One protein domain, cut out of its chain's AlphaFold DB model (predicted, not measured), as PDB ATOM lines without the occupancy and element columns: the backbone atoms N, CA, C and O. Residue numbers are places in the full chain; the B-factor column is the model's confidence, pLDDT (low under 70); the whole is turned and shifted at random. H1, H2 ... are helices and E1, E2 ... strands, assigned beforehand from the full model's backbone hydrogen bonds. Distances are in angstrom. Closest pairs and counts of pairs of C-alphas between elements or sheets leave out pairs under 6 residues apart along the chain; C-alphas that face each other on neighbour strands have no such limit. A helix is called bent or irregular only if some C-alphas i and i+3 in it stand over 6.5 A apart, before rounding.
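What this domain is: This is residues 58 to 169 of the 169 residues of an uncharacterized protein of Thalassobium sp (UniProt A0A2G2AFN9). A small ribbon of two parallel strands, E1 and E2, with H7 packed over one face of it makes one end of a loose, open model, and a helical group makes the other, where H3, H5 and H6a run up and down side by side and H1 crosses H6a. Between the ends residues 128 to 138, of which 128 to 135 belong to H6, stand free and stick out as an arm on the way from H6a to E2. The printed part has 112 residues, with seven named helices and two named strands in the order E1, H1, H2, H3, H4, H5, H6, E2, H7, and its class is mostly helix. The whole is loose, with a radius of gyration of the C-alphas of 16.7 A, and only just flat, spanning 49 by 33 by 17 A.

Where its parts are: E1 is residues 58 to 63, 15.4 A long, and begins at C-alpha 58 (49.022, 115.503, 102.967). E2 is residues 141 to 147, 16.5 A. H7, residues 152 to 166, is 21.2 A long and ends at C-alpha 166 (58.808, 115.506, 98.020). H1 is residues 65 to 75, 15.1 A; H2 is 77 to 81, H3 83 to 92, and H4 94 to 97. H5, residues 99 to 111, is 18.2 A long and begins at C-alpha 99 (33.566, 126.233, 134.484). H6, residues 114 to 135, was assigned as one helix by its hydrogen bonds but is bent: C-alphas 124 and 127 are 6.9 A apart. Its arms are H6a, residues 114 to 124, and H6b, residues 127 to 135.

How they stand to each other: E1 and E2 are parallel neighbours at 20 degrees, with N 60 and O 143 at 2.8 A and N 147 and O 62 at 3.0 A, within hydrogen-bond range. With the six helices between them they form a strand-helix-strand unit, two parallel neighbour strands joined through helices. The closest C-alphas of E2 and H7 are Ala 147 and Gly 154, 6.6 A. H1 touches H6a, Ala 69 to Ala 118 at 5.1 A between C-alphas, at a steep tilt of 55 degrees, opposite ways. H5 and H6a form a helical hairpin; H5 touches H6a with residues 105 to 109 alone, closest at C-alphas 108 and 117, 5.4 A, at a shallow tilt of 18 degrees. H3 touches H5, C-alphas 90 and 102 at 6.5 A, at a shallow tilt of 7 degrees, opposite ways. H2 and H3 touch only at the corner, and only just, with 3 pairs of C-alphas within 8 A, closest those of Ile 80 and Leu 86, 6.7 A. H4 and H5 are close but not clearly touching, C-alphas 94 and 102 at 5.9 A. H6b touches no helix, and stands to H6a at a shallow tilt of 34 degrees, only just short of steep. Each O i to N i+4 pair is within hydrogen-bond range in H1, H2, H5, H6a, H6b and H7, and 5 of 6 are in H3; H4 is too short for such a pair.

The domain as a whole: The C-alphas farthest apart are those of His 99 and Arg 168, 49.6 A. The printed part has no cut and ends at the chain's last residue, 169. The links are tight. Mean pLDDT of the printed part is 91.1, and no printed residue is under 70.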
ATOM      1  N   ARG A  58      48.491 115.004 101.696       93.56
ATOM      2  CA  ARG A  58      49.022 115.503 102.967       93.56
ATOM      3  C   ARG A  58      50.202 114.687 103.455       93.56
ATOM      4  O   ARG A  58      50.165 113.461 103.472       93.56
ATOM      5  N   ILE A  59      51.200 115.402 103.958       95.06
ATOM      6  CA  ILE A  59      52.216 114.852 104.850       95.06
ATOM      7  C   ILE A  59      51.772 115.207 106.270       95.06
ATOM      8  O   ILE A  59      51.673 116.385 106.618       95.06
ATOM      9  N   GLN A  60      51.436 114.200 107.070       93.81
ATOM     10  CA  GLN A  60      51.035 114.387 108.460       93.81
ATOM     11  C   GLN A  60      52.275 114.447 109.353       93.81
ATOM     12  O   GLN A  60      53.168 113.617 109.225       93.81
ATOM     13  N   ILE A  61      52.321 115.416 110.267       93.38
ATOM     14  CA  ILE A  61      53.364 115.513 111.292       93.38
ATOM     15  C   ILE A  61      52.713 115.239 112.645       93.38
ATOM     16  O   ILE A  61      51.935 116.053 113.147       93.38
ATOM     17  N   ASP A  62      53.059 114.104 113.238       92.94
ATOM     18  CA  ASP A  62      52.597 113.679 114.549       92.94
ATOM     19  C   ASP A  62      53.684 113.958 115.585       92.94
ATOM     20  O   ASP A  62      54.622 113.182 115.775       92.94
ATOM     21  N   ALA A  63      53.552 115.096 116.263       93.56
ATOM     22  CA  ALA A  63      54.403 115.456 117.387       93.56
ATOM     23  C   ALA A  63      53.781 115.009 118.717       93.56
ATOM     24  O   ALA A  63      52.578 115.191 118.951       93.56
ATOM     25  N   SER A  64      54.608 114.475 119.619       92.56
ATOM     26  CA  SER A  64      54.144 114.067 120.950       92.56
ATOM     27  C   SER A  64      53.519 115.247 121.710       92.56
ATOM     28  O   SER A  64      53.887 116.408 121.515       92.56
ATOM     29  N   LEU A  65      52.556 114.974 122.598       92.00
ATOM     30  CA  LEU A  65      51.935 116.024 123.415       92.00
ATOM     31  C   LEU A  65      52.984 116.791 124.240       92.00
ATOM     32  O   LEU A  65      52.913 118.014 124.326       92.00
ATOM     33  N   ALA A  66      53.995 116.089 124.756       92.06
ATOM     34  CA  ALA A  66      55.107 116.687 125.488       92.06
ATOM     35  C   ALA A  66      55.944 117.633 124.609       92.06
ATOM     36  O   ALA A  66      56.214 118.764 125.014       92.06
ATOM     37  N   ALA A  67      56.300 117.214 123.389       93.75
ATOM     38  CA  ALA A  67      57.057 118.048 122.455       93.75
ATOM     39  C   ALA A  67      56.294 119.320 122.078       93.75
ATOM     40  O   ALA A  67      56.862 120.413 122.068       93.75
ATOM     41  N   ARG A  68      54.988 119.186 121.814       94.75
ATOM     42  CA  ARG A  68      54.119 120.321 121.491       94.75
ATOM     43  C   ARG A  68      53.971 121.279 122.674       94.75
ATOM     44  O   ARG A  68      54.109 122.483 122.480       94.75
ATOM     45  N   ALA A  69      53.761 120.769 123.889       93.81
ATOM     46  CA  ALA A  69      53.662 121.595 125.090       93.81
ATOM     47  C   ALA A  69      54.966 122.363 125.369       93.81
ATOM     48  O   ALA A  69      54.927 123.575 125.578       93.81
ATOM     49  N   GLY A  70      56.118 121.686 125.299       93.31
ATOM     50  CA  GLY A  70      57.429 122.319 125.464       93.31
ATOM     51  C   GLY A  70      57.683 123.417 124.433       93.31
ATOM     52  O   GLY A  70      58.096 124.523 124.785       93.31
ATOM     53  N   TRP A  71      57.357 123.147 123.167       93.00
ATOM     54  CA  TRP A  71      57.474 124.143 122.107       93.00
ATOM     55  C   TRP A  71      56.547 125.339 122.318       93.00
ATOM     56  O   TRP A  71      56.999 126.472 122.183       93.00
ATOM     57  N   LEU A  72      55.280 125.121 122.689       92.19
ATOM     58  CA  LEU A  72      54.326 126.208 122.927       92.19
ATOM     59  C   LEU A  72      54.781 127.134 124.053       92.19
ATOM     60  O   LEU A  72      54.682 128.351 123.909       92.19
ATOM     61  N   VAL A  73      55.304 126.577 125.148       92.38
ATOM     62  CA  VAL A  73      55.815 127.388 126.259       92.38
ATOM     63  C   VAL A  73      56.978 128.269 125.810       92.38
ATOM     64  O   VAL A  73      57.020 129.443 126.169       92.38
ATOM     65  N   ALA A  74      57.881 127.743 124.981       90.38
ATOM     66  CA  ALA A  74      58.994 128.520 124.442       90.38
ATOM     67  C   ALA A  74      58.541 129.562 123.401       90.38
ATOM     68  O   ALA A  74      58.943 130.721 123.467       90.38
ATOM     69  N   ALA A  75      57.691 129.167 122.450       88.00
ATOM     70  CA  ALA A  75      57.255 130.005 121.332       88.00
ATOM     71  C   ALA A  75      56.316 131.144 121.758       88.00
ATOM     72  O   ALA A  75      56.303 132.198 121.127       88.00
ATOM     73  N   TYR A  76      55.549 130.942 122.831       85.75
ATOM     74  CA  TYR A  76      54.579 131.908 123.349       85.75
ATOM     75  C   TYR A  76      54.943 132.415 124.748       85.75
ATOM     76  O   TYR A  76      54.063 132.865 125.481       85.75
ATOM     77  N   ALA A  77      56.229 132.374 125.116       86.62
ATOM     78  CA  ALA A  77      56.708 132.780 126.437       86.62
ATOM     79  C   ALA A  77      56.216 134.182 126.840       86.62
ATOM     80  O   ALA A  77      55.750 134.371 127.962       86.62
ATOM     81  N   GLU A  78      56.225 135.144 125.913       84.62
ATOM     82  CA  GLU A  78      55.713 136.500 126.158       84.62
ATOM     83  C   GLU A  78      54.214 136.510 126.489       84.62
ATOM     84  O   GLU A  78      53.791 137.135 127.459       84.62
ATOM     85  N   VAL A  79      53.400 135.767 125.731       82.44
ATOM     86  CA  VAL A  79      51.949 135.666 125.970       82.44
ATOM     87  C   VAL A  79      51.663 134.998 127.313       82.44
ATOM     88  O   VAL A  79      50.764 135.423 128.034       82.44
ATOM     89  N   ILE A  80      52.433 133.967 127.656       85.06
ATOM     90  CA  ILE A  80      52.311 133.231 128.918       85.06
ATOM     91  C   ILE A  80      52.756 134.091 130.110       85.06
ATOM     92  O   ILE A  80      52.201 133.963 131.204       85.06
ATOM     93  N   SER A  81      53.722 134.990 129.899       84.88
ATOM     94  CA  SER A  81      54.207 135.907 130.933       84.88
ATOM     95  C   SER A  81      53.156 136.945 131.354       84.88
ATOM     96  O   SER A  81      53.097 137.313 132.527       84.88
ATOM     97  N   ASP A  82      52.254 137.342 130.447       89.62
ATOM     98  CA  ASP A  82      51.110 138.213 130.749       89.62
ATOM     99  C   ASP A  82      49.921 137.401 131.290       89.62
ATOM    100  O   ASP A  82      48.921 137.120 130.616       89.62
ATOM    101  N   ARG A  83      50.040 137.007 132.562       88.81
ATOM    102  CA  ARG A  83      49.049 136.165 133.251       88.81
ATOM    103  C   ARG A  83      47.652 136.775 133.258       88.81
ATOM    104  O   ARG A  83      46.674 136.049 133.094       88.81
ATOM    105  N   GLN A  84      47.537 138.091 133.436       89.81
ATOM    106  CA  GLN A  84      46.236 138.753 133.518       89.81
ATOM    107  C   GLN A  84      45.509 138.693 132.173       89.81
ATOM    108  O   GLN A  84      44.325 138.344 132.119       89.81
ATOM    109  N   ARG A  85      46.220 138.977 131.077       89.06
ATOM    110  CA  ARG A  85      45.662 138.850 129.730       89.06
ATOM    111  C   ARG A  85      45.289 137.408 129.414       89.06
ATOM    112  O   ARG A  85      44.192 137.169 128.903       89.06
ATOM    113  N   LEU A  86      46.165 136.452 129.728       90.81
ATOM    114  CA  LEU A  86      45.912 135.039 129.462       90.81
ATOM    115  C   LEU A  86      44.708 134.525 130.262       90.81
ATOM    116  O   LEU A  86      43.839 133.863 129.700       90.81
ATOM    117  N   ARG A  87      44.574 134.910 131.535       93.12
ATOM    118  CA  ARG A  87      43.394 134.595 132.350       93.12
ATOM    119  C   ARG A  87      42.103 135.102 131.708       93.12
ATOM    120  O   ARG A  87      41.153 134.335 131.572       93.12
ATOM    121  N   GLY A  88      42.092 136.355 131.247       92.31
ATOM    122  CA  GLY A  88      40.944 136.918 130.534       92.31
ATOM    123  C   GLY A  88      40.574 136.110 129.286       92.31
ATOM    124  O   GLY A  88      39.396 135.860 129.039       92.31
ATOM    125  N   GLN A  89      41.568 135.630 128.529       90.94
ATOM    126  CA  GLN A  89      41.344 134.751 127.376       90.94
ATOM    127  C   GLN A  89      40.749 133.392 127.774       90.94
ATOM    128  O   GLN A  89      39.820 132.920 127.114       90.94
ATOM    129  N   LEU A  90      41.244 132.779 128.854       93.50
ATOM    130  CA  LEU A  90      40.728 131.505 129.364       93.50
ATOM    131  C   LEU A  90      39.270 131.623 129.822       93.50
ATOM    132  O   LEU A  90      38.468 130.729 129.548       93.50
ATOM    133  N   ASP A  91      38.889 132.732 130.456       93.06
ATOM    134  CA  ASP A  91      37.523 132.927 130.947       93.06
ATOM    135  C   ASP A  91      36.478 132.941 129.816       93.06
ATOM    136  O   ASP A  91      35.379 132.401 129.989       93.06
ATOM    137  N   PHE A  92      36.818 133.437 128.618       92.00
ATOM    138  CA  PHE A  92      35.926 133.340 127.450       92.00
ATOM    139  C   PHE A  92      35.634 131.888 127.041       92.00
ATOM    140  O   PHE A  92      34.560 131.598 126.508       92.00
ATOM    141  N   LEU A  93      36.547 130.954 127.326       92.88
ATOM    142  CA  LEU A  93      36.395 129.542 126.972       92.88
ATOM    143  C   LEU A  93      35.437 128.782 127.895       92.88
ATOM    144  O   LEU A  93      35.022 127.675 127.545       92.88
ATOM    145  N   ARG A  94      34.993 129.373 129.015       94.31
ATOM    146  CA  ARG A  94      34.017 128.744 129.931       94.31
ATOM    147  C   ARG A  94      32.731 128.354 129.218       94.31
ATOM    148  O   ARG A  94      32.198 127.277 129.463       94.31
ATOM    149  N   ARG A  95      32.285 129.187 128.271       92.00
ATOM    150  CA  ARG A  95      31.093 128.927 127.444       92.00
ATOM    151  C   ARG A  95      31.233 127.688 126.557       92.00
ATOM    152  O   ARG A  95      30.229 127.114 126.159       92.00
ATOM    153  N   HIS A  96      32.462 127.288 126.237       89.19
ATOM    154  CA  HIS A  96      32.754 126.176 125.331       89.19
ATOM    155  C   HIS A  96      33.211 124.903 126.052       89.19
ATOM    156  O   HIS A  96      33.084 123.812 125.497       89.19
ATOM    157  N   ARG A  97      33.803 125.034 127.246       92.38
ATOM    158  CA  ARG A  97      34.489 123.935 127.953       92.38
ATOM    159  C   ARG A  97      34.019 123.720 129.391       92.38
ATOM    160  O   ARG A  97      34.446 122.760 130.024       92.38
ATOM    161  N   GLY A  98      33.117 124.569 129.878       94.38
ATOM    162  CA  GLY A  98      32.580 124.505 131.232       94.38
ATOM    163  C   GLY A  98      33.468 125.200 132.262       94.38
ATOM    164  O   GLY A  98      34.646 125.479 132.033       94.38
ATOM    165  N   HIS A  99      32.877 125.508 133.417       95.50
ATOM    166  CA  HIS A  99      33.566 126.233 134.484       95.50
ATOM    167  C   HIS A  99      34.672 125.410 135.143       95.50
ATOM    168  O   HIS A  99      35.723 125.969 135.443       95.50
ATOM    169  N   GLU A 100      34.453 124.112 135.347       96.12
ATOM    170  CA  GLU A 100      35.407 123.217 136.008       96.12
ATOM    171  C   GLU A 100      36.722 123.107 135.226       96.12
ATOM    172  O   GLU A 100      37.791 123.399 135.761       96.12
ATOM    173  N   THR A 101      36.639 122.794 133.929       95.75
ATOM    174  CA  THR A 101      37.801 122.686 133.037       95.75
ATOM    175  C   THR A 101      38.620 123.974 133.023       95.75
ATOM    176  O   THR A 101      39.835 123.947 133.210       95.75
ATOM    177  N   VAL A 102      37.956 125.123 132.864       96.62
ATOM    178  CA  VAL A 102      38.652 126.414 132.838       96.62
ATOM    179  C   VAL A 102      39.231 126.770 134.205       96.62
ATOM    180  O   VAL A 102      40.330 127.308 134.263       96.62
ATOM    181  N   ASN A 103      38.556 126.440 135.311       96.62
ATOM    182  CA  ASN A 103      39.114 126.639 136.652       96.62
ATOM    183  C   ASN A 103      40.413 125.852 136.843       96.62
ATOM    184  O   ASN A 103      41.363 126.396 137.402       96.62
ATOM    185  N   ARG A 104      40.486 124.615 136.335       97.31
ATOM    186  CA  ARG A 104      41.723 123.823 136.351       97.31
ATOM    187  C   ARG A 104      42.838 124.500 135.556       97.31
ATOM    188  O   ARG A 104      43.956 124.592 136.050       97.31
ATOM    189  N   TRP A 105      42.551 125.019 134.363       96.88
ATOM    190  CA  TRP A 105      43.553 125.753 133.577       96.88
ATOM    191  C   TRP A 105      44.021 127.032 134.270       96.88
ATOM    192  O   TRP A 105      45.212 127.321 134.300       96.88
ATOM    193  N   VAL A 106      43.096 127.782 134.867       95.62
ATOM    194  CA  VAL A 106      43.432 128.976 135.645       95.62
ATOM    195  C   VAL A 106      44.321 128.607 136.834       95.62
ATOM    196  O   VAL A 106      45.315 129.280 137.058       95.62
ATOM    197  N   ALA A 107      44.044 127.517 137.552       96.69
ATOM    198  CA  ALA A 107      44.908 127.065 138.644       96.69
ATOM    199  C   ALA A 107      46.340 126.745 138.170       96.69
ATOM    200  O   ALA A 107      47.302 127.158 138.818       96.69
ATOM    201  N   LEU A 108      46.492 126.086 137.013       96.44
ATOM    202  CA  LEU A 108      47.803 125.829 136.401       96.44
ATOM    203  C   LEU A 108      48.528 127.144 136.071       96.44
ATOM    204  O   LEU A 108      49.691 127.308 136.437       96.44
ATOM    205  N   LEU A 109      47.819 128.112 135.479       94.69
ATOM    206  CA  LEU A 109      48.354 129.446 135.194       94.69
ATOM    207  C   LEU A 109      48.844 130.168 136.461       94.69
ATOM    208  O   LEU A 109      49.961 130.683 136.473       94.69
ATOM    209  N   GLU A 110      48.031 130.195 137.521       93.31
ATOM    210  CA  GLU A 110      48.369 130.876 138.780       93.31
ATOM    211  C   GLU A 110      49.544 130.200 139.506       93.31
ATOM    212  O   GLU A 110      50.379 130.880 140.099       93.31
ATOM    213  N   SER A 111      49.649 128.869 139.415       95.50
ATOM    214  CA  SER A 111      50.765 128.101 139.989       95.50
ATOM    215  C   SER A 111      52.085 128.238 139.218       95.50
ATOM    216  O   SER A 111      53.129 127.831 139.720       95.50
ATOM    217  N   GLY A 112      52.058 128.811 138.009       93.75
ATOM    218  CA  GLY A 112      53.223 128.894 137.125       93.75
ATOM    219  C   GLY A 112      53.542 127.599 136.369       93.75
ATOM    220  O   GLY A 112      54.571 127.535 135.699       93.75
ATOM    221  N   ASP A 113      52.673 126.584 136.425       95.38
ATOM    222  CA  ASP A 113      52.824 125.345 135.654       95.38
ATOM    223  C   ASP A 113      52.423 125.556 134.184       95.38
ATOM    224  O   ASP A 113      51.344 125.181 133.714       95.38
ATOM    225  N   HIS A 114      53.310 126.213 133.438       94.12
ATOM    226  CA  HIS A 114      53.088 126.555 132.036       94.12
ATOM    227  C   HIS A 114      53.041 125.325 131.124       94.12
ATOM    228  O   HIS A 114      52.259 125.299 130.172       94.12
ATOM    229  N   ILE A 115      53.834 124.293 131.424       95.44
ATOM    230  CA  ILE A 115      53.838 123.041 130.659       95.44
ATOM    231  C   ILE A 115      52.538 122.276 130.902       95.44
ATOM    232  O   ILE A 115      51.912 121.827 129.937       95.44
ATOM    233  N   GLY A 116      52.090 122.173 132.156       95.81
ATOM    234  CA  GLY A 116      50.803 121.577 132.497       95.81
ATOM    235  C   GLY A 116      49.640 122.329 131.857       95.81
ATOM    236  O   GLY A 116      48.754 121.705 131.271       95.81
ATOM    237  N   LEU A 117      49.671 123.668 131.875       95.12
ATOM    238  CA  LEU A 117      48.671 124.496 131.199       95.12
ATOM    239  C   LEU A 117      48.630 124.236 129.687       95.12
ATOM    240  O   LEU A 117      47.552 124.000 129.141       95.12
ATOM    241  N   ALA A 118      49.782 124.259 129.010       94.81
ATOM    242  CA  ALA A 118      49.863 124.005 127.571       94.81
ATOM    243  C   ALA A 118      49.352 122.598 127.227       94.81
ATOM    244  O   ALA A 118      48.510 122.442 126.344       94.81
ATOM    245  N   THR A 119      49.787 121.590 127.985       95.81
ATOM    246  CA  THR A 119      49.342 120.194 127.850       95.81
ATOM    247  C   THR A 119      47.823 120.077 127.975       95.81
ATOM    248  O   THR A 119      47.173 119.477 127.116       95.81
ATOM    249  N   ALA A 120      47.241 120.691 129.011       95.06
ATOM    250  CA  ALA A 120      45.805 120.663 129.253       95.06
ATOM    251  C   ALA A 120      45.024 121.363 128.132       95.06
ATOM    252  O   ALA A 120      44.100 120.781 127.571       95.06
ATOM    253  N   LEU A 121      45.423 122.575 127.734       93.62
ATOM    254  CA  LEU A 121      44.769 123.299 126.639       93.62
ATOM    255  C   LEU A 121      44.782 122.499 125.334       93.62
ATOM    256  O   LEU A 121      43.789 122.472 124.605       93.62
ATOM    257  N   MET A 122      45.889 121.830 125.036       92.56
ATOM    258  CA  MET A 122      45.999 120.995 123.850       92.56
ATOM    259  C   MET A 122      45.035 119.814 123.881       92.56
ATOM    260  O   MET A 122      44.226 119.679 122.963       92.56
ATOM    261  N   ALA A 123      45.072 119.015 124.946       93.25
ATOM    262  CA  ALA A 123      44.241 117.821 125.073       93.25
ATOM    263  C   ALA A 123      42.741 118.152 125.158       93.25
ATOM    264  O   ALA A 123      41.909 117.490 124.542       93.25
ATOM    265  N   ASP A 124      42.393 119.205 125.893       92.31
ATOM    266  CA  ASP A 124      41.007 119.516 126.236       92.31
ATOM    267  C   ASP A 124      40.334 120.452 125.215       92.31
ATOM    268  O   ASP A 124      39.108 120.453 125.056       92.31
ATOM    269  N   HIS A 125      41.102 121.319 124.547       88.44
ATOM    270  CA  HIS A 125      40.557 122.358 123.674       88.44
ATOM    271  C   HIS A 125      40.913 122.167 122.206       88.44
ATOM    272  O   HIS A 125      39.987 122.085 121.391       88.44
ATOM    273  N   TYR A 126      42.203 122.088 121.885       86.62
ATOM    274  CA  TYR A 126      42.677 122.122 120.505       86.62
ATOM    275  C   TYR A 126      42.560 120.768 119.800       86.62
ATOM    276  O   TYR A 126      41.933 120.699 118.743       86.62
ATOM    277  N   ASP A 127      43.076 119.685 120.383       88.44
ATOM    278  CA  ASP A 127      43.083 118.355 119.758       88.44
ATOM    279  C   ASP A 127      41.664 117.863 119.404       88.44
ATOM    280  O   ASP A 127      41.465 117.432 118.261       88.44
ATOM    281  N   PRO A 128      40.636 118.012 120.269       87.56
ATOM    282  CA  PRO A 128      39.263 117.653 119.915       87.56
ATOM    283  C   PRO A 128      38.686 118.519 118.787       87.56
ATOM    284  O   PRO A 128      37.948 118.024 117.932       87.56
ATOM    285  N   ALA A 129      39.014 119.817 118.761       81.19
ATOM    286  CA  ALA A 129      38.557 120.724 117.709       81.19
ATOM    287  C   ALA A 129      39.180 120.359 116.353       81.19
ATOM    288  O   ALA A 129      38.470 120.282 115.346       81.19
ATOM    289  N   TYR A 130      40.481 120.053 116.338       78.38
ATOM    290  CA  TYR A 130      41.177 119.592 115.142       78.38
ATOM    291  C   TYR A 130      40.687 118.218 114.681       78.38
ATOM    292  O   TYR A 130      40.462 118.032 113.487       78.38
ATOM    293  N   ALA A 131      40.453 117.270 115.593       81.75
ATOM    294  CA  ALA A 131      39.915 115.954 115.248       81.75
ATOM    295  C   ALA A 131      38.544 116.062 114.565       81.75
ATOM    296  O   ALA A 131      38.325 115.446 113.522       81.75
ATOM    297  N   LYS A 132      37.653 116.916 115.086       79.62
ATOM    298  CA  LYS A 132      36.353 117.195 114.462       79.62
ATOM    299  C   LYS A 132      36.500 117.810 113.067       79.62
ATOM    300  O   LYS A 132      35.766 117.438 112.160       79.62
ATOM    301  N   SER A 133      37.440 118.738 112.887       73.31
ATOM    302  CA  SER A 133      37.707 119.351 111.580       73.31
ATOM    303  C   SER A 133      38.253 118.341 110.561       73.31
ATOM    304  O   SER A 133      37.782 118.323 109.422       73.31
ATOM    305  N   ARG A 134      39.179 117.463 110.978       75.19
ATOM    306  CA  ARG A 134      39.739 116.391 110.138       75.19
ATOM    307  C   ARG A 134      38.696 115.350 109.745       75.19
ATOM    308  O   ARG A 134      38.700 114.903 108.610       75.19
ATOM    309  N   ALA A 135      37.776 114.995 110.641       76.75
ATOM    310  CA  ALA A 135      36.734 114.010 110.344       76.75
ATOM    311  C   ALA A 135      35.786 114.443 109.206       76.75
ATOM    312  O   ALA A 135      35.168 113.594 108.568       76.75
ATOM    313  N   ASN A 136      35.683 115.747 108.933       73.75
ATOM    314  CA  ASN A 136      34.779 116.276 107.912       73.75
ATOM    315  C   ASN A 136      35.298 116.109 106.473       73.75
ATOM    316  O   ASN A 136      34.519 116.283 105.540       73.75
ATOM    317  N   HIS A 137      36.578 115.784 106.276       70.62
ATOM    318  CA  HIS A 137      37.171 115.647 104.947       70.62
ATOM    319  C   HIS A 137      38.080 114.418 104.906       70.62
ATOM    320  O   HIS A 137      38.973 114.257 105.735       70.62
ATOM    321  N   ARG A 138      37.873 113.538 103.922       71.81
ATOM    322  CA  ARG A 138      38.835 112.468 103.646       71.81
ATOM    323  C   ARG A 138      40.038 113.087 102.947       71.81
ATOM    324  O   ARG A 138      39.878 113.679 101.885       71.81
ATOM    325  N   HIS A 139      41.207 112.956 103.556       81.00
ATOM    326  CA  HIS A 139      42.463 113.416 102.980       81.00
ATOM    327  C   HIS A 139      43.302 112.219 102.564       81.00
ATOM    328  O   HIS A 139      43.365 111.230 103.295       81.00
ATOM    329  N   ASP A 140      43.945 112.331 101.408       89.56
ATOM    330  CA  ASP A 140      44.979 111.392 100.999       89.56
ATOM    331  C   ASP A 140      46.254 111.701 101.791       89.56
ATOM    332  O   ASP A 140      46.834 112.778 101.644       89.56
ATOM    333  N   VAL A 141      46.634 110.814 102.711       92.19
ATOM    334  CA  VAL A 141      47.842 110.972 103.531       92.19
ATOM    335  C   VAL A 141      48.944 110.136 102.899       92.19
ATOM    336  O   VAL A 141      48.927 108.911 102.991       92.19
ATOM    337  N   ILE A 142      49.910 110.810 102.281       94.81
ATOM    338  CA  ILE A 142      51.009 110.167 101.544       94.81
ATOM    339  C   ILE A 142      52.187 109.789 102.446       94.81
ATOM    340  O   ILE A 142      53.004 108.949 102.081       94.81
ATOM    341  N   ALA A 143      52.277 110.400 103.629       95.00
ATOM    342  CA  ALA A 143      53.258 110.063 104.652       95.00
ATOM    343  C   ALA A 143      52.816 110.576 106.027       95.00
ATOM    344  O   ALA A 143      52.201 111.639 106.130       95.00
ATOM    345  N   THR A 144      53.213 109.856 107.077       95.25
ATOM    346  CA  THR A 144      53.134 110.314 108.468       95.25
ATOM    347  C   THR A 144      54.538 110.337 109.052       95.25
ATOM    348  O   THR A 144      55.228 109.319 109.060       95.25
ATOM    349  N   LEU A 145      54.958 111.503 109.527       95.50
ATOM    350  CA  LEU A 145      56.240 111.731 110.176       95.50
ATOM    351  C   LEU A 145      56.028 111.892 111.675       95.50
ATOM    352  O   LEU A 145      55.136 112.625 112.100       95.50
ATOM    353  N   HIS A 146      56.866 111.243 112.474       95.19
ATOM    354  CA  HIS A 146      56.818 111.355 113.928       95.19
ATOM    355  C   HIS A 146      57.905 112.307 114.420       95.19
ATOM    356  O   HIS A 146      59.093 112.083 114.190       95.19
ATOM    357  N   ALA A 147      57.491 113.369 115.111       93.00
ATOM    358  CA  ALA A 147      58.399 114.335 115.715       93.00
ATOM    359  C   ALA A 147      58.503 114.078 117.224       93.00
ATOM    360  O   ALA A 147      57.578 114.371 117.990       93.00
ATOM    361  N   GLU A 148      59.640 113.532 117.660       87.06
ATOM    362  CA  GLU A 148      59.914 113.302 119.085       87.06
ATOM    363  C   GLU A 148      60.147 114.612 119.842       87.06
ATOM    364  O   GLU A 148      59.673 114.764 120.969       87.06
ATOM    365  N   THR A 149      60.809 115.580 119.199       92.19
ATOM    366  CA  THR A 149      61.013 116.939 119.708       92.19
ATOM    367  C   THR A 149      60.638 117.979 118.651       92.19
ATOM    368  O   THR A 149      60.576 117.701 117.452       92.19
ATOM    369  N   LEU A 150      60.372 119.204 119.107       93.69
ATOM    370  CA  LEU A 150      60.098 120.369 118.255       93.69
ATOM    371  C   LEU A 150      61.104 121.506 118.494       93.69
ATOM    372  O   LEU A 150      60.837 122.672 118.192       93.69
ATOM    373  N   ASP A 151      62.274 121.174 119.039       92.50
ATOM    374  CA  ASP A 151      63.397 122.102 119.146       92.50
ATOM    375  C   ASP A 151      64.001 122.411 117.756       92.50
ATOM    376  O   ASP A 151      63.391 122.198 116.701       92.50
ATOM    377  N   ARG A 152      65.186 123.019 117.716       90.94
ATOM    378  CA  ARG A 152      65.848 123.331 116.444       90.94
ATOM    379  C   ARG A 152      66.216 122.065 115.663       90.94
ATOM    380  O   ARG A 152      66.028 122.054 114.449       90.94
ATOM    381  N   GLU A 153      66.734 121.046 116.334       92.81
ATOM    382  CA  GLU A 153      67.235 119.822 115.709       92.81
ATOM    383  C   GLU A 153      66.078 118.946 115.232       92.81
ATOM    384  O   GLU A 153      66.056 118.553 114.065       92.81
ATOM    385  N   GLY A 154      65.052 118.755 116.068       92.88
ATOM    386  CA  GLY A 154      63.846 118.013 115.698       92.88
ATOM    387  C   GLY A 154      63.151 118.610 114.470       92.88
ATOM    388  O   GLY A 154      62.793 117.895 113.535       92.88
ATOM    389  N   ARG A 155      63.041 119.945 114.395       93.00
ATOM    390  CA  ARG A 155      62.456 120.626 113.223       93.00
ATOM    391  C   ARG A 155      63.328 120.531 111.971       93.00
ATOM    392  O   ARG A 155      62.789 120.416 110.868       93.00
ATOM    393  N   ALA A 156      64.651 120.571 112.120       94.12
ATOM    394  CA  ALA A 156      65.567 120.372 111.001       94.12
ATOM    395  C   ALA A 156      65.450 118.942 110.445       94.12
ATOM    396  O   ALA A 156      65.330 118.768 109.234       94.12
ATOM    397  N   ALA A 157      65.376 117.937 111.324       94.19
ATOM    398  CA  ALA A 157      65.172 116.544 110.938       94.19
ATOM    399  C   ALA A 157      63.833 116.331 110.211       94.19
ATOM    400  O   ALA A 157      63.801 115.677 109.170       94.19
ATOM    401  N   MET A 158      62.740 116.929 110.701       94.81
ATOM    402  CA  MET A 158      61.440 116.883 110.016       94.81
ATOM    403  C   MET A 158      61.498 117.530 108.632       94.81
ATOM    404  O   MET A 158      60.973 116.976 107.672       94.81
ATOM    405  N   THR A 159      62.169 118.678 108.511       94.62
ATOM    406  CA  THR A 159      62.340 119.365 107.222       94.62
ATOM    407  C   THR A 159      63.037 118.468 106.201       94.62
ATOM    408  O   THR A 159      62.614 118.403 105.049       94.62
ATOM    409  N   GLU A 160      64.083 117.761 106.622       96.19
ATOM    410  CA  GLU A 160      64.827 116.856 105.748       96.19
ATOM    411  C   GLU A 160      63.986 115.643 105.325       96.19
ATOM    412  O   GLU A 160      63.948 115.297 104.147       96.19
ATOM    413  N   GLN A 161      63.224 115.054 106.249       95.62
ATOM    414  CA  GLN A 161      62.302 113.960 105.926       95.62
ATOM    415  C   GLN A 161      61.201 114.399 104.950       95.62
ATOM    416  O   GLN A 161      60.880 113.665 104.018       95.62
ATOM    417  N   ILE A 162      60.656 115.610 105.120       95.31
ATOM    418  CA  ILE A 162      59.680 116.182 104.184       95.31
ATOM    419  C   ILE A 162      60.303 116.318 102.794       95.31
ATOM    420  O   ILE A 162      59.699 115.865 101.829       95.31
ATOM    421  N   LYS A 163      61.515 116.875 102.674       94.75
ATOM    422  CA  LYS A 163      62.205 116.989 101.376       94.75
ATOM    423  C   LYS A 163      62.374 115.635 100.693       94.75
ATOM    424  O   LYS A 163      62.006 115.502  99.537       94.75
ATOM    425  N   GLN A 164      62.818 114.618 101.428       95.25
ATOM    426  CA  GLN A 164      62.979 113.265 100.886       95.25
ATOM    427  C   GLN A 164      61.667 112.652 100.389       95.25
ATOM    428  O   GLN A 164      61.692 111.833  99.473       95.25
ATOM    429  N   ILE A 165      60.529 113.002 100.998       94.94
ATOM    430  CA  ILE A 165      59.210 112.599 100.497       94.94
ATOM    431  C   ILE A 165      58.894 113.350  99.204       94.94
ATOM    432  O   ILE A 165      58.480 112.723  98.236       94.94
ATOM    433  N   LEU A 166      59.100 114.668  99.184       93.69
ATOM    434  CA  LEU A 166      58.808 115.506  98.020       93.69
ATOM    435  C   LEU A 166      59.669 115.140  96.805       93.69
ATOM    436  O   LEU A 166      59.150 115.135  95.700       93.69
ATOM    437  N   ASP A 167      60.936 114.774  97.002       93.12
ATOM    438  CA  ASP A 167      61.852 114.362  95.926       93.12
ATOM    439  C   ASP A 167      61.452 113.028  95.262       93.12
ATOM    440  O   ASP A 167      62.010 112.650  94.232       93.12
ATOM    441  N   ARG A 168      60.514 112.282  95.861       89.88
ATOM    442  CA  ARG A 168      59.997 111.006  95.336       89.88
ATOM    443  C   ARG A 168      58.669 111.154  94.587       89.88
ATOM    444  O   ARG A 168      58.169 110.141  94.095       89.88
ATOM    445  N   LEU A 169      58.094 112.357  94.558       87.06
ATOM    446  CA  LEU A 169      56.846 112.693  93.863       87.06
ATOM    447  C   LEU A 169      57.140 113.277  92.479       87.06
ATOM    448  O   LEU A 169      56.386 112.925  91.546       87.06
TER     449      LEU A 169